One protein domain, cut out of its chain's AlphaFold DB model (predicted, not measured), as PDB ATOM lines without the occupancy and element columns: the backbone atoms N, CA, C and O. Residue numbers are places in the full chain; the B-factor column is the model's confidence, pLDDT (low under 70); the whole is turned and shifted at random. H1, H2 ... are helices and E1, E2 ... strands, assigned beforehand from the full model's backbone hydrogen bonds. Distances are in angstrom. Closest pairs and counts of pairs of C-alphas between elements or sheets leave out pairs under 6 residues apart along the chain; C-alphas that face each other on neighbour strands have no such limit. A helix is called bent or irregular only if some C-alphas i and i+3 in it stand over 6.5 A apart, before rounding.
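Overview. This is residues 88 to 193 of the 199 residues of an uncharacterized protein of Shewanella sp. 10N.286.48.B5 (UniProt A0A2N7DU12). A strongly twisted sheet of five strands has helices over one face and its other face bare. The long bent helix H2 crosses over E4 and E5 with its arm H2a and over E4 with its arm H2b, and H1 covers E1 beside H2b. The printed part has 106 residues, with two named helices and five named strands in the order H1 E1 E2 H2 E3 E4 E5. The sheet's order is E1 E2 E3 E4 E5, mixed, and the class is mixed, helices and strands. The whole is compact, with a radius of gyration of the C-alphas of 13.2 A and spans of 38 by 29 by 21 A.

Along the chain. H1, residues 88 to 98, begins at C-alpha 88 (10.143, 32.384, -20.381). E1, residues 101 to 109, is 24.6 A long, and E2, residues 114 to 121, is 22.9 A. H2, residues 133 to 154, was assigned as one helix by its hydrogen bonds but is bent, with C-alphas 143 and 146 6.9 A apart; its arms are H2a, residues 133 to 143, 15.2 A, and H2b, residues 146 to 154, 14.5 A. E3, residues 163 to 169, and E4, residues 174 to 180, are each 19.4 A long. E5, residues 186 to 193, is 20.5 A long and ends at C-alpha 193 (31.914, 37.207, -34.442).

Arrangement. The hairpin E1 and E2 is antiparallel, with N 103 and O 119 2.8 A apart. E2 and E3 are parallel, with N 120 and O 167 at 2.7 A; E2, H2 and E3 form a strand-helix-strand unit, two parallel neighbour strands with a helix between, its crossover right-handed. E3 E4 E5 form a meander, each strand the antiparallel neighbour of the one before, with N 166 and O 178 at 2.8 A and N 177 and O 190 at 2.8 A. H1, H2a and H2b are on the same face, making two layers, helices on one face of a sheet. H2a has a height over the sheet of 8.6 A; the closest C-alphas of H2a and E4 are those of Leu 137 and Leu 176, 6.1 A apart. H2b has a height of 9.5 A. H1 and H2b touch, their closest C-alphas being those of Ile 94 and Ile 148, 6.2 A apart, opposite ways at a shallow tilt of 33 degrees, only just short of steep. H1 and H2a are apart. Each O i to N i+4 pair is within hydrogen-bond range in H1 and H2a, but 0 of 5 in H2b, where 3 of 6 O i to N i+3 pairs are.

Size, cuts and confidence. The two C-alphas farthest apart, those of Lys 131 and Asn 157, are 40.2 A apart. The printed part has no cut, and the link from E2 to H2, 11 residues, is long. Residues 111 to 112, 125 to 127 and 156 to 160 have pLDDT under 70.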
ATOM      1  N   ALA A  88       9.876  32.118 -21.797       90.12
ATOM      2  CA  ALA A  88      10.143  32.384 -20.381       90.12
ATOM      3  C   ALA A  88      10.322  31.115 -19.512       90.12
ATOM      4  O   ALA A  88      11.345  31.023 -18.828       90.12
ATOM      5  N   PRO A  89       9.430  30.099 -19.561       89.19
ATOM      6  CA  PRO A  89       9.620  28.873 -18.780       89.19
ATOM      7  C   PRO A  89      10.855  28.071 -19.212       89.19
ATOM      8  O   PRO A  89      11.483  27.404 -18.391       89.19
ATOM      9  N   PHE A  90      11.246  28.138 -20.491       90.75
ATOM     10  CA  PHE A  90      12.468  27.493 -20.969       90.75
ATOM     11  C   PHE A  90      13.707  28.137 -20.347       90.75
ATOM     12  O   PHE A  90      14.567  27.444 -19.808       90.75
ATOM     13  N   VAL A  91      13.771  29.468 -20.398       92.31
ATOM     14  CA  VAL A  91      14.878  30.264 -19.862       92.31
ATOM     15  C   VAL A  91      15.028  30.052 -18.353       92.31
ATOM     16  O   VAL A  91      16.141  29.858 -17.863       92.31
ATOM     17  N   GLU A  92      13.916  30.013 -17.618       91.38
ATOM     18  CA  GLU A  92      13.923  29.730 -16.179       91.38
ATOM     19  C   GLU A  92      14.474  28.326 -15.876       91.38
ATOM     20  O   GLU A  92      15.329  28.166 -14.998       91.38
ATOM     21  N   ASN A  93      14.071  27.318 -16.659       90.25
ATOM     22  CA  ASN A  93      14.581  25.954 -16.524       90.25
ATOM     23  C   ASN A  93      16.082  25.854 -16.835       90.25
ATOM     24  O   ASN A  93      16.801  25.150 -16.127       90.25
ATOM     25  N   ILE A  94      16.582  26.577 -17.847       91.12
ATOM     26  CA  ILE A  94      18.021  26.626 -18.146       91.12
ATOM     27  C   ILE A  94      18.796  27.145 -16.937       91.12
ATOM     28  O   ILE A  94      19.780  26.522 -16.521       91.12
ATOM     29  N   LYS A  95      18.339  28.254 -16.346       90.31
ATOM     30  CA  LYS A  95      18.981  28.852 -15.177       90.31
ATOM     31  C   LYS A  95      19.004  27.891 -13.993       90.31
ATOM     32  O   LYS A  95      20.048  27.730 -13.364       90.31
ATOM     33  N   HIS A  96      17.886  27.220 -13.723       88.25
ATOM     34  CA  HIS A  96      17.775  26.272 -12.616       88.25
ATOM     35  C   HIS A  96      18.675  25.033 -12.794       88.25
ATOM     36  O   HIS A  96      19.323  24.603 -11.843       88.25
ATOM     37  N   GLU A  97      18.748  24.471 -14.004       86.94
ATOM     38  CA  GLU A  97      19.467  23.214 -14.279       86.94
ATOM     39  C   GLU A  97      20.966  23.405 -14.557       86.94
ATOM     40  O   GLU A  97      21.779  22.520 -14.283       86.94
ATOM     41  N   THR A  98      21.356  24.543 -15.136       84.38
ATOM     42  CA  THR A  98      22.725  24.745 -15.646       84.38
ATOM     43  C   THR A  98      23.453  25.944 -15.054       84.38
ATOM     44  O   THR A  98      24.656  26.080 -15.279       84.38
ATOM     45  N   ASN A  99      22.768  26.780 -14.262       85.94
ATOM     46  CA  ASN A  99      23.301  28.038 -13.728       85.94
ATOM     47  C   ASN A  99      23.865  28.963 -14.828       85.94
ATOM     48  O   ASN A  99      24.847  29.676 -14.620       85.94
ATOM     49  N   VAL A 100      23.264  28.898 -16.017       89.62
ATOM     50  CA  VAL A 100      23.518  29.798 -17.142       89.62
ATOM     51  C   VAL A 100      22.378  30.805 -17.187       89.62
ATOM     52  O   VAL A 100      21.209  30.415 -17.175       89.62
ATOM     53  N   ASP A 101      22.713  32.090 -17.241       91.69
ATOM     54  CA  ASP A 101      21.727  33.144 -17.434       91.69
ATOM     55  C   ASP A 101      21.499  33.323 -18.934       91.69
ATOM     56  O   ASP A 101      22.401  33.751 -19.651       91.69
ATOM     57  N   CYS A 102      20.308  32.972 -19.411       92.31
ATOM     58  CA  CYS A 102      19.904  33.209 -20.792       92.31
ATOM     59  C   CYS A 102      18.810  34.274 -20.862       92.31
ATOM     60  O   CYS A 102      18.014  34.430 -19.939       92.31
ATOM     61  N   GLU A 103      18.744  34.977 -21.981       92.62
ATOM     62  CA  GLU A 103      17.689  35.921 -22.311       92.62
ATOM     63  C   GLU A 103      17.201  35.699 -23.739       92.62
ATOM     64  O   GLU A 103      17.922  35.205 -24.607       92.62
ATOM     65  N   PHE A 104      15.940  36.043 -23.974       91.25
ATOM     66  CA  PHE A 104      15.356  35.999 -25.303       91.25
ATOM     67  C   PHE A 104      15.798  37.223 -26.109       91.25
ATOM     68  O   PHE A 104      15.632  38.350 -25.648       91.25
ATOM     69  N   ILE A 105      16.340  36.990 -27.305       90.06
ATOM     70  CA  ILE A 105      16.898  38.039 -28.168       90.06
ATOM     71  C   ILE A 105      15.943  38.350 -29.314       90.06
ATOM     72  O   ILE A 105      15.585  39.506 -29.543       90.06
ATOM     73  N   SER A 106      15.523  37.322 -30.048       88.38
ATOM     74  CA  SER A 106      14.711  37.504 -31.245       88.38
ATOM     75  C   SER A 106      13.928  36.249 -31.611       88.38
ATOM     76  O   SER A 106      14.211  35.138 -31.160       88.38
ATOM     77  N   VAL A 107      12.914  36.449 -32.452       88.50
ATOM     78  CA  VAL A 107      12.191  35.377 -33.131       88.50
ATOM     79  C   VAL A 107      12.230  35.641 -34.630       88.50
ATOM     80  O   VAL A 107      11.848  36.713 -35.100       88.50
ATOM     81  N   GLY A 108      12.717  34.657 -35.372       83.88
ATOM     82  CA  GLY A 108      12.709  34.614 -36.825       83.88
ATOM     83  C   GLY A 108      11.679  33.618 -37.350       83.88
ATOM     84  O   GLY A 108      11.118  32.797 -36.620       83.88
ATOM     85  N   THR A 109      11.440  33.675 -38.656       79.81
ATOM     86  CA  THR A 109      10.689  32.648 -39.386       79.81
ATOM     87  C   THR A 109      11.659  31.878 -40.272       79.81
ATOM     88  O   THR A 109      12.308  32.456 -41.139       79.81
ATOM     89  N   SER A 110      11.755  30.571 -40.053       71.69
ATOM     90  CA  SER A 110      12.500  29.648 -40.904       71.69
ATOM     91  C   SER A 110      11.550  28.931 -41.867       71.69
ATOM     92  O   SER A 110      10.326  29.020 -41.752       71.69
ATOM     93  N   SER A 111      12.099  28.179 -42.822       68.75
ATOM     94  CA  SER A 111      11.300  27.347 -43.731       68.75
ATOM     95  C   SER A 111      10.483  26.264 -43.021       68.75
ATOM     96  O   SER A 111       9.531  25.755 -43.608       68.75
ATOM     97  N   SER A 112      10.876  25.880 -41.803       68.44
ATOM     98  CA  SER A 112      10.226  24.833 -41.014       68.44
ATOM     99  C   SER A 112       9.281  25.377 -39.950       68.44
ATOM    100  O   SER A 112       8.334  24.682 -39.639       68.44
ATOM    101  N   GLY A 113       9.467  26.596 -39.439       83.19
ATOM    102  CA  GLY A 113       8.651  27.137 -38.348       83.19
ATOM    103  C   GLY A 113       9.252  28.397 -37.734       83.19
ATOM    104  O   GLY A 113       9.976  29.137 -38.405       83.19
ATOM    105  N   LYS A 114       8.970  28.664 -36.454       86.69
ATOM    106  CA  LYS A 114       9.614  29.771 -35.731       86.69
ATOM    107  C   LYS A 114      11.012  29.354 -35.277       86.69
ATOM    108  O   LYS A 114      11.195  28.245 -34.781       86.69
ATOM    109  N   GLU A 115      11.979  30.247 -35.435       89.31
ATOM    110  CA  GLU A 115      13.320  30.094 -34.867       89.31
ATOM    111  C   GLU A 115      13.481  31.115 -33.743       89.31
ATOM    112  O   GLU A 115      13.368  32.315 -33.979       89.31
ATOM    113  N   PHE A 116      13.682  30.647 -32.513       90.81
ATOM    114  CA  PHE A 116      13.895  31.518 -31.358       90.81
ATOM    115  C   PHE A 116      15.390  31.617 -31.064       90.81
ATOM    116  O   PHE A 116      16.053  30.593 -30.910       90.81
ATOM    117  N   THR A 117      15.912  32.830 -30.925       92.19
ATOM    118  CA  THR A 117      17.318  33.056 -30.578       92.19
ATOM    119  C   THR A 117      17.423  33.482 -29.123       92.19
ATOM    120  O   THR A 117      16.778  34.443 -28.691       92.19
ATOM    121  N   LEU A 118      18.245  32.761 -28.363       93.50
ATOM    122  CA  LEU A 118      18.545  33.049 -26.965       93.50
ATOM    123  C   LEU A 118      20.020  33.408 -26.814       93.50
ATOM    124  O   LEU A 118      20.890  32.700 -27.319       93.50
ATOM    125  N   GLY A 119      20.287  34.479 -26.078       93.25
ATOM    126  CA  GLY A 119      21.623  34.900 -25.677       93.25
ATOM    127  C   GLY A 119      21.911  34.407 -24.269       93.25
ATOM    128  O   GLY A 119      21.129  34.657 -23.363       93.25
ATOM    129  N   CYS A 120      23.008  33.689 -24.074       92.75
ATOM    130  CA  CYS A 120      23.357  33.026 -22.826       92.75
ATOM    131  C   CYS A 120      24.725  33.493 -22.327       92.75
ATOM    132  O   CYS A 120      25.704  33.528 -23.074       92.75
ATOM    133  N   ILE A 121      24.811  33.812 -21.040       89.94
ATOM    134  CA  ILE A 121      26.033  34.229 -20.360       89.94
ATOM    135  C   ILE A 121      26.296  33.258 -19.212       89.94
ATOM    136  O   ILE A 121      25.420  32.946 -18.403       89.94
ATOM    137  N   TYR A 122      27.538  32.787 -19.131       84.69
ATOM    138  CA  TYR A 122      28.015  31.990 -18.012       84.69
ATOM    139  C   TYR A 122      29.144  32.729 -17.300       84.69
ATOM    140  O   TYR A 122      30.202  32.957 -17.877       84.69
ATOM    141  N   SER A 123      28.940  33.056 -16.024       76.69
ATOM    142  CA  SER A 123      29.858  33.870 -15.212       76.69
ATOM    143  C   SER A 123      31.182  33.182 -14.840       76.69
ATOM    144  O   SER A 123      31.931  33.714 -14.028       76.69
ATOM    145  N   GLY A 124      31.444  31.975 -15.351       72.94
ATOM    146  CA  GLY A 124      32.680  31.220 -15.127       72.94
ATOM    147  C   GLY A 124      33.370  30.784 -16.422       72.94
ATOM    148  O   GLY A 124      34.059  29.763 -16.422       72.94
ATOM    149  N   SER A 125      33.104  31.474 -17.535       67.31
ATOM    150  CA  SER A 125      33.688  31.195 -18.855       67.31
ATOM    151  C   SER A 125      35.216  31.327 -18.868       67.31
ATOM    152  O   SER A 125      35.892  30.601 -19.596       67.31
ATOM    153  N   ASP A 126      35.758  32.173 -17.993       66.88
ATOM    154  CA  ASP A 126      37.181  32.416 -17.733       66.88
ATOM    155  C   ASP A 126      37.960  31.180 -17.249       66.88
ATOM    156  O   ASP A 126      39.191  31.169 -17.251       66.88
ATOM    157  N   LYS A 127      37.260  30.113 -16.850       69.75
ATOM    158  CA  LYS A 127      37.865  28.886 -16.308       69.75
ATOM    159  C   LYS A 127      38.204  27.834 -17.357       69.75
ATOM    160  O   LYS A 127      38.833  26.834 -17.011       69.75
ATOM    161  N   PHE A 128      37.760  27.999 -18.598       80.06
ATOM    162  CA  PHE A 128      38.022  27.016 -19.642       80.06
ATOM    163  C   PHE A 128      39.356  27.306 -20.328       80.06
ATOM    164  O   PHE A 128      39.531  28.339 -20.967       80.06
ATOM    165  N   GLU A 129      40.295  26.369 -20.227       81.38
ATOM    166  CA  GLU A 129      41.512  26.388 -21.035       81.38
ATOM    167  C   GLU A 129      41.225  25.752 -22.401       81.38
ATOM    168  O   GLU A 129      40.790  24.603 -22.479       81.38
ATOM    169  N   TYR A 130      41.474  26.492 -23.483       84.00
ATOM    170  CA  TYR A 130      41.265  26.032 -24.857       84.00
ATOM    171  C   TYR A 130      42.368  26.562 -25.779       84.00
ATOM    172  O   TYR A 130      42.948  27.622 -25.536       84.00
ATOM    173  N   LYS A 131      42.681  25.823 -26.848       85.06
ATOM    174  CA  LYS A 131      43.726  26.203 -27.818       85.06
ATOM    175  C   LYS A 131      43.171  26.868 -29.071       85.06
ATOM    176  O   LYS A 131      43.911  27.551 -29.774       85.06
ATOM    177  N   ASN A 132      41.905  26.620 -29.391       87.75
ATOM    178  CA  ASN A 132      41.226  27.132 -30.578       87.75
ATOM    179  C   ASN A 132      39.704  27.197 -30.349       87.75
ATOM    180  O   ASN A 132      39.191  26.664 -29.365       87.75
ATOM    181  N   ALA A 133      38.994  27.868 -31.258       85.94
ATOM    182  CA  ALA A 133      37.547  28.066 -31.160       85.94
ATOM    183  C   ALA A 133      36.747  26.753 -31.234       85.94
ATOM    184  O   ALA A 133      35.716  26.645 -30.579       85.94
ATOM    185  N   ASP A 134      37.231  25.745 -31.966       89.88
ATOM    186  CA  ASP A 134      36.550  24.450 -32.086       89.88
ATOM    187  C   ASP A 134      36.585  23.666 -30.763       89.88
ATOM    188  O   ASP A 134      35.578  23.097 -30.344       89.88
ATOM    189  N   GLU A 135      37.722  23.679 -30.059       90.50
ATOM    190  CA  GLU A 135      37.841  23.105 -28.712       90.50
ATOM    191  C   GLU A 135      36.895  23.803 -27.733       90.50
ATOM    192  O   GLU A 135      36.203  23.145 -26.955       90.50
ATOM    193  N   LEU A 136      36.826  25.133 -27.796       88.88
ATOM    194  CA  LEU A 136      35.919  25.919 -26.969       88.88
ATOM    195  C   LEU A 136      34.444  25.596 -27.269       88.88
ATOM    196  O   LEU A 136      33.648  25.424 -26.342       88.88
ATOM    197  N   LEU A 137      34.083  25.468 -28.548       91.38
ATOM    198  CA  LEU A 137      32.743  25.085 -28.985       91.38
ATOM    199  C   LEU A 137      32.350  23.714 -28.419       91.38
ATOM    200  O   LEU A 137      31.248  23.559 -27.895       91.38
ATOM    201  N   GLU A 138      33.254  22.735 -28.451       92.00
ATOM    202  CA  GLU A 138      32.993  21.390 -27.924       92.00
ATOM    203  C   GLU A 138      32.891  21.367 -26.386       92.00
ATOM    204  O   GLU A 138      32.054  20.653 -25.816       92.00
ATOM    205  N   ILE A 139      33.675  22.197 -25.689       90.81
ATOM    206  CA  ILE A 139      33.540  22.397 -24.237       90.81
ATOM    207  C   ILE A 139      32.142  22.931 -23.903       90.81
ATOM    208  O   ILE A 139      31.457  22.373 -23.043       90.81
ATOM    209  N   TYR A 140      31.679  23.972 -24.598       91.12
ATOM    210  CA  TYR A 140      30.342  24.531 -24.374       91.12
ATOM    211  C   TYR A 140      29.233  23.551 -24.752       91.12
ATOM    212  O   TYR A 140      28.233  23.432 -24.033       91.12
ATOM    213  N   ARG A 141      29.432  22.791 -25.831       92.75
ATOM    214  CA  ARG A 141      28.504  21.749 -26.258       92.75
ATOM    215  C   ARG A 141      28.295  20.712 -25.158       92.75
ATOM    216  O   ARG A 141      27.161  20.449 -24.761       92.75
ATOM    217  N   SER A 142      29.388  20.139 -24.664       90.94
ATOM    218  CA  SER A 142      29.374  19.065 -23.666       90.94
ATOM    219  C   SER A 142      28.964  19.541 -22.270       90.94
ATOM    220  O   SER A 142      28.325  18.797 -21.523       90.94
ATOM    221  N   THR A 143      29.276  20.792 -21.922       89.25
ATOM    222  CA  THR A 143      29.000  21.343 -20.587       89.25
ATOM    223  C   THR A 143      27.576  21.870 -20.454       89.25
ATOM    224  O   THR A 143      26.942  21.633 -19.418       89.25
ATOM    225  N   PHE A 144      27.081  22.560 -21.486       91.62
ATOM    226  CA  PHE A 144      25.828  23.313 -21.444       91.62
ATOM    227  C   PHE A 144      24.831  22.837 -22.497       91.62
ATOM    228  O   PHE A 144      23.747  22.391 -22.127       91.62
ATOM    229  N   ALA A 145      25.185  22.871 -23.788       89.62
ATOM    230  CA  ALA A 145      24.209  22.651 -24.858       89.62
ATOM    231  C   ALA A 145      23.534  21.272 -24.760       89.62
ATOM    232  O   ALA A 145      22.316  21.190 -24.850       89.62
ATOM    233  N   ILE A 146      24.289  20.202 -24.479       92.00
ATOM    234  CA  ILE A 146      23.744  18.841 -24.300       92.00
ATOM    235  C   ILE A 146      22.807  18.740 -23.087       92.00
ATOM    236  O   ILE A 146      21.881  17.934 -23.101       92.00
ATOM    237  N   LYS A 147      23.012  19.548 -22.041       90.69
ATOM    238  CA  LYS A 147      22.131  19.566 -20.861       90.69
ATOM    239  C   LYS A 147      20.866  20.381 -21.099       90.69
ATOM    240  O   LYS A 147      19.810  20.020 -20.594       90.69
ATOM    241  N   ILE A 148      20.975  21.455 -21.879       92.25
ATOM    242  CA  ILE A 148      19.855  22.336 -22.223       92.25
ATOM    243  C   ILE A 148      18.952  21.693 -23.280       92.25
ATOM    244  O   ILE A 148      17.732  21.773 -23.178       92.25
ATOM    245  N   ALA A 149      19.531  21.013 -24.269       91.19
ATOM    246  CA  ALA A 149      18.805  20.409 -25.381       91.19
ATOM    247  C   ALA A 149      17.592  19.532 -24.975       91.19
ATOM    248  O   ALA A 149      16.510  19.753 -25.521       91.19
ATOM    249  N   PRO A 150      17.672  18.625 -23.977       90.38
ATOM    250  CA  PRO A 150      16.526  17.817 -23.543       90.38
ATOM    251  C   PRO A 150      15.448  18.598 -22.776       90.38
ATOM    252  O   PRO A 150      14.402  18.030 -22.454       90.38
ATOM    253  N   LEU A 151      15.680  19.871 -22.438       88.31
ATOM    254  CA  LEU A 151      14.664  20.739 -21.837       88.31
ATOM    255  C   LEU A 151      13.714  21.306 -22.899       88.31
ATOM    256  O   LEU A 151      12.565  21.598 -22.582       88.31
ATOM    257  N   PHE A 152      14.155  21.425 -24.155       88.00
ATOM    258  CA  PHE A 152      13.373  22.080 -25.205       88.00
ATOM    259  C   PHE A 152      12.105  21.301 -25.616       88.00
ATOM    260  O   PHE A 152      11.036  21.909 -25.690       88.00
ATOM    261  N   PRO A 153      12.130  19.964 -25.789       86.00
ATOM    262  CA  PRO A 153      10.915  19.188 -26.070       86.00
ATOM    263  C   PRO A 153       9.875  19.231 -24.943       86.00
ATOM    264  O   PRO A 153       8.717  18.893 -25.159       86.00
ATOM    265  N   LYS A 154      10.286  19.601 -23.722       83.69
ATOM    266  CA  LYS A 154       9.411  19.662 -22.541       83.69
ATOM    267  C   LYS A 154       8.647  20.979 -22.434       83.69
ATOM    268  O   LYS A 154       7.887  21.152 -21.486       83.69
ATOM    269  N   LEU A 155       8.885  21.918 -23.347       81.31
ATOM    270  CA  LEU A 155       8.184  23.186 -23.355       81.31
ATOM    271  C   LEU A 155       6.739  22.984 -23.810       81.31
ATOM    272  O   LEU A 155       6.492  22.489 -24.913       81.31
ATOM    273  N   ASP A 156       5.785  23.411 -22.986       64.62
ATOM    274  CA  ASP A 156       4.389  23.473 -23.403       64.62
ATOM    275  C   ASP A 156       4.279  24.404 -24.625       64.62
ATOM    276  O   ASP A 156       4.796  25.521 -24.626       64.62
ATOM    277  N   ASN A 157       3.616  23.929 -25.683       66.69
ATOM    278  CA  ASN A 157       3.528  24.563 -27.008       66.69
ATOM    279  C   ASN A 157       4.789  24.488 -27.888       66.69
ATOM    280  O   ASN A 157       4.893  25.251 -28.855       66.69
ATOM    281  N   ASN A 158       5.731  23.577 -27.622       68.19
ATOM    282  CA  ASN A 158       6.719  23.237 -28.642       68.19
ATOM    283  C   ASN A 158       6.027  22.487 -29.792       68.19
ATOM    284  O   ASN A 158       5.526  21.379 -29.611       68.19
ATOM    285  N   THR A 159       5.943  23.116 -30.962       66.88
ATOM    286  CA  THR A 159       5.506  22.449 -32.191       66.88
ATOM    287  C   THR A 159       6.710  21.778 -32.843       66.88
ATOM    288  O   THR A 159       7.810  22.323 -32.781       66.88
ATOM    289  N   ASP A 160       6.497  20.656 -33.539       68.19
ATOM    290  CA  ASP A 160       7.539  19.837 -34.206       68.19
ATOM    291  C   ASP A 160       8.391  20.581 -35.259       68.19
ATOM    292  O   ASP A 160       9.328  20.033 -35.838       68.19
ATOM    293  N   ASP A 161       8.073  21.846 -35.473       79.31
ATOM    294  CA  ASP A 161       8.553  22.741 -36.510       79.31
ATOM    295  C   ASP A 161       9.438  23.880 -35.962       79.31
ATOM    296  O   ASP A 161      10.132  24.555 -36.727       79.31
ATOM    297  N   ASN A 162       9.444  24.101 -34.640       86.75
ATOM    298  CA  ASN A 162      10.181  25.201 -34.018       86.75
ATOM    299  C   ASN A 162      11.631  24.823 -33.705       86.75
ATOM    300  O   ASN A 162      11.897  23.760 -33.149       86.75
ATOM    301  N   SER A 163      12.567  25.731 -33.975       89.50
ATOM    302  CA  SER A 163      13.976  25.600 -33.586       89.50
ATOM    303  C   SER A 163      14.370  26.644 -32.545       89.50
ATOM    304  O   SER A 163      13.763  27.710 -32.443       89.50
ATOM    305  N   ILE A 164      15.414  26.337 -31.774       91.19
ATOM    306  CA  ILE A 164      16.078  27.313 -30.905       91.19
ATOM    307  C   ILE A 164      17.535  27.441 -31.321       91.19
ATOM    308  O   ILE A 164      18.218  26.434 -31.489       91.19
ATOM    309  N   VAL A 165      18.029  28.667 -31.417       93.88
ATOM    310  CA  VAL A 165      19.455  28.971 -31.496       93.88
ATOM    311  C   VAL A 165      19.912  29.467 -30.129       93.88
ATOM    312  O   VAL A 165      19.426  30.474 -29.621       93.88
ATOM    313  N   LEU A 166      20.834  28.733 -29.510       93.88
ATOM    314  CA  LEU A 166      21.510  29.134 -28.281       93.88
ATOM    315  C   LEU A 166      22.832  29.799 -28.646       93.88
ATOM    316  O   LEU A 166      23.731  29.117 -29.136       93.88
ATOM    317  N   GLY A 167      22.955  31.094 -28.388       93.81
ATOM    318  CA  GLY A 167      24.199  31.838 -28.529       93.81
ATOM    319  C   GLY A 167      24.827  32.104 -27.172       93.81
ATOM    320  O   GLY A 167      24.234  32.779 -26.340       93.81
ATOM    321  N   PHE A 168      26.026  31.590 -26.930       91.50
ATOM    322  CA  PHE A 168      26.782  31.860 -25.714       91.50
ATOM    323  C   PHE A 168      27.789  32.977 -25.945       91.50
ATOM    324  O   PHE A 168      28.684  32.841 -26.783       91.50
ATOM    325  N   TYR A 169      27.680  34.038 -25.152       88.19
ATOM    326  CA  TYR A 169      28.654  35.118 -25.143       88.19
ATOM    327  C   TYR A 169      29.919  34.677 -24.410       88.19
ATOM    328  O   TYR A 169      29.868  34.209 -23.267       88.19
ATOM    329  N   ASN A 170      31.066  34.865 -25.058       80.62
ATOM    330  CA  ASN A 170      32.371  34.684 -24.440       80.62
ATOM    331  C   ASN A 170      33.122  36.021 -24.368       80.62
ATOM    332  O   ASN A 170      33.069  36.835 -25.289       80.62
ATOM    333  N   GLU A 171      33.900  36.214 -23.304       74.75
ATOM    334  CA  GLU A 171      34.746  37.397 -23.096       74.75
ATOM    335  C   GLU A 171      35.781  37.586 -24.213       74.75
ATOM    336  O   GLU A 171      36.232  38.697 -24.478       74.75
ATOM    337  N   SER A 172      36.124  36.504 -24.916       71.12
ATOM    338  CA  SER A 172      37.034  36.521 -26.067       71.12
ATOM    339  C   SER A 172      36.402  37.052 -27.362       71.12
ATOM    340  O   SER A 172      36.996  36.874 -28.421       71.12
ATOM    341  N   GLN A 173      35.224  37.693 -27.298       76.88
ATOM    342  CA  GLN A 173      34.537  38.296 -28.451       76.88
ATOM    343  C   GLN A 173      34.149  37.288 -29.551       76.88
ATOM    344  O   GLN A 173      34.008  37.638 -30.720       76.88
ATOM    345  N   ILE A 174      33.975  36.022 -29.169       83.50
ATOM    346  CA  ILE A 174      33.493  34.949 -30.040       83.50
ATOM    347  C   ILE A 174      32.195  34.435 -29.439       83.50
ATOM    348  O   ILE A 174      32.165  34.050 -28.270       83.50
ATOM    349  N   ASN A 175      31.141  34.408 -30.240       89.19
ATOM    350  CA  ASN A 175      29.859  33.850 -29.845       89.19
ATOM    351  C   ASN A 175      29.806  32.377 -30.263       89.19
ATOM    352  O   ASN A 175      30.162  32.037 -31.391       89.19
ATOM    353  N   LEU A 176      29.387  31.494 -29.359       92.06
ATOM    354  CA  LEU A 176      29.285  30.054 -29.624       92.06
ATOM    355  C   LEU A 176      27.823  29.680 -29.803       92.06
ATOM    356  O   LEU A 176      27.012  29.902 -28.907       92.06
ATOM    357  N   CYS A 177      27.495  29.099 -30.943       94.44
ATOM    358  CA  CYS A 177      26.127  28.973 -31.410       94.44
ATOM    359  C   CYS A 177      25.736  27.510 -31.564       94.44
ATOM    360  O   CYS A 177      26.489  26.713 -32.125       94.44
ATOM    361  N   PHE A 178      24.547  27.158 -31.076       94.81
ATOM    362  CA  PHE A 178      23.999  25.806 -31.161       94.81
ATOM    363  C   PHE A 178      22.540  25.849 -31.594       94.81
ATOM    364  O   PHE A 178      21.701  26.411 -30.891       94.81
ATOM    365  N   ARG A 179      22.216  25.192 -32.711       93.19
ATOM    366  CA  ARG A 179      20.833  25.059 -33.181       93.19
ATOM    367  C   ARG A 179      20.217  23.768 -32.664       93.19
ATOM    368  O   ARG A 179      20.611  22.669 -33.071       93.19
ATOM    369  N   LEU A 180      19.211  23.904 -31.813       91.69
ATOM    370  CA  LEU A 180      18.394  22.829 -31.274       91.69
ATOM    371  C   LEU A 180      17.169  22.580 -32.153       91.69
ATOM    372  O   LEU A 180      16.423  23.502 -32.490       91.69
ATOM    373  N   LYS A 181      16.948  21.309 -32.486       89.25
ATOM    374  CA  LYS A 181      15.705  20.828 -33.094       89.25
ATOM    375  C   LYS A 181      14.628  20.638 -32.031       89.25
ATOM    376  O   LYS A 181      14.971  20.383 -30.876       89.25
ATOM    377  N   PRO A 182      13.346  20.619 -32.419       85.38
ATOM    378  CA  PRO A 182      12.252  20.342 -31.488       85.38
ATOM    379  C   PRO A 182      12.334  18.946 -30.854       85.38
ATOM    380  O   PRO A 182      11.813  18.744 -29.764       85.38
ATOM    381  N   SER A 183      13.083  18.009 -31.454       86.06
ATOM    382  CA  SER A 183      13.421  16.713 -30.846       86.06
ATOM    383  C   SER A 183      14.350  16.805 -29.627       86.06
ATOM    384  O   SER A 183      14.498  15.824 -28.902       86.06
ATOM    385  N   GLY A 184      14.978  17.959 -29.387       85.50
ATOM    386  CA  GLY A 184      16.020  18.125 -28.375       85.50
ATOM    387  C   GLY A 184      17.404  17.694 -28.863       85.50
ATOM    388  O   GLY A 184      18.312  17.527 -28.054       85.50
ATOM    389  N   ASP A 185      17.581  17.521 -30.176       90.00
ATOM    390  CA  ASP A 185      18.884  17.246 -30.781       90.00
ATOM    391  C   ASP A 185      19.589  18.538 -31.194       90.00
ATOM    392  O   ASP A 185      18.978  19.459 -31.743       90.00
ATOM    393  N   ILE A 186      20.909  18.575 -31.018       92.06
ATOM    394  CA  ILE A 186      21.758  19.635 -31.572       92.06
ATOM    395  C   ILE A 186      21.989  19.325 -33.053       92.06
ATOM    396  O   ILE A 186      22.691  18.371 -33.391       92.06
ATOM    397  N   SER A 187      21.391  20.122 -33.935       91.06
ATOM    398  CA  SER A 187      21.526  19.973 -35.390       91.06
ATOM    399  C   SER A 187      22.803  20.569 -35.954       91.06
ATOM    400  O   SER A 187      23.366  20.019 -36.895       91.06
ATOM    401  N   GLU A 188      23.235  21.689 -35.385       92.19
ATOM    402  CA  GLU A 188      24.320  22.502 -35.907       92.19
ATOM    403  C   GLU A 188      25.023  23.208 -34.750       92.19
ATOM    404  O   GLU A 188      24.392  23.568 -33.751       92.19
ATOM    405  N   SER A 189      26.334  23.378 -34.887       93.69
ATOM    406  CA  SER A 189      27.172  24.105 -33.941       93.69
ATOM    407  C   SER A 189      28.224  24.890 -34.707       93.69
ATOM    408  O   SER A 189      28.926  24.311 -35.537       93.69
ATOM    409  N   TRP A 190      28.341  26.180 -34.426       94.25
ATOM    410  CA  TRP A 190      29.280  27.079 -35.090       94.25
ATOM    411  C   TRP A 190      29.714  28.187 -34.137       94.25
ATOM    412  O   TRP A 190      29.204  28.304 -33.023       94.25
ATOM    413  N   TYR A 191      30.666  29.002 -34.570       90.31
ATOM    414  CA  TYR A 191      31.040  30.227 -33.879       90.31
ATOM    415  C   TYR A 191      30.800  31.428 -34.793       90.31
ATOM    416  O   TYR A 191      30.986  31.337 -36.007       90.31
ATOM    417  N   SER A 192      30.388  32.546 -34.207       87.38
ATOM    418  CA  SER A 192      30.184  33.829 -34.886       87.38
ATOM    419  C   SER A 192      31.041  34.921 -34.241       87.38
ATOM    420  O   SER A 192      31.594  34.747 -33.147       87.38
ATOM    421  N   GLY A 193      31.218  36.030 -34.961       81.06
ATOM    422  CA  GLY A 193      31.914  37.207 -34.442       81.06
ATOM    423  C   GLY A 193      31.126  37.897 -33.325       81.06
ATOM    424  O   GLY A 193      29.979  37.559 -33.057       81.06
TER     425      GLY A 193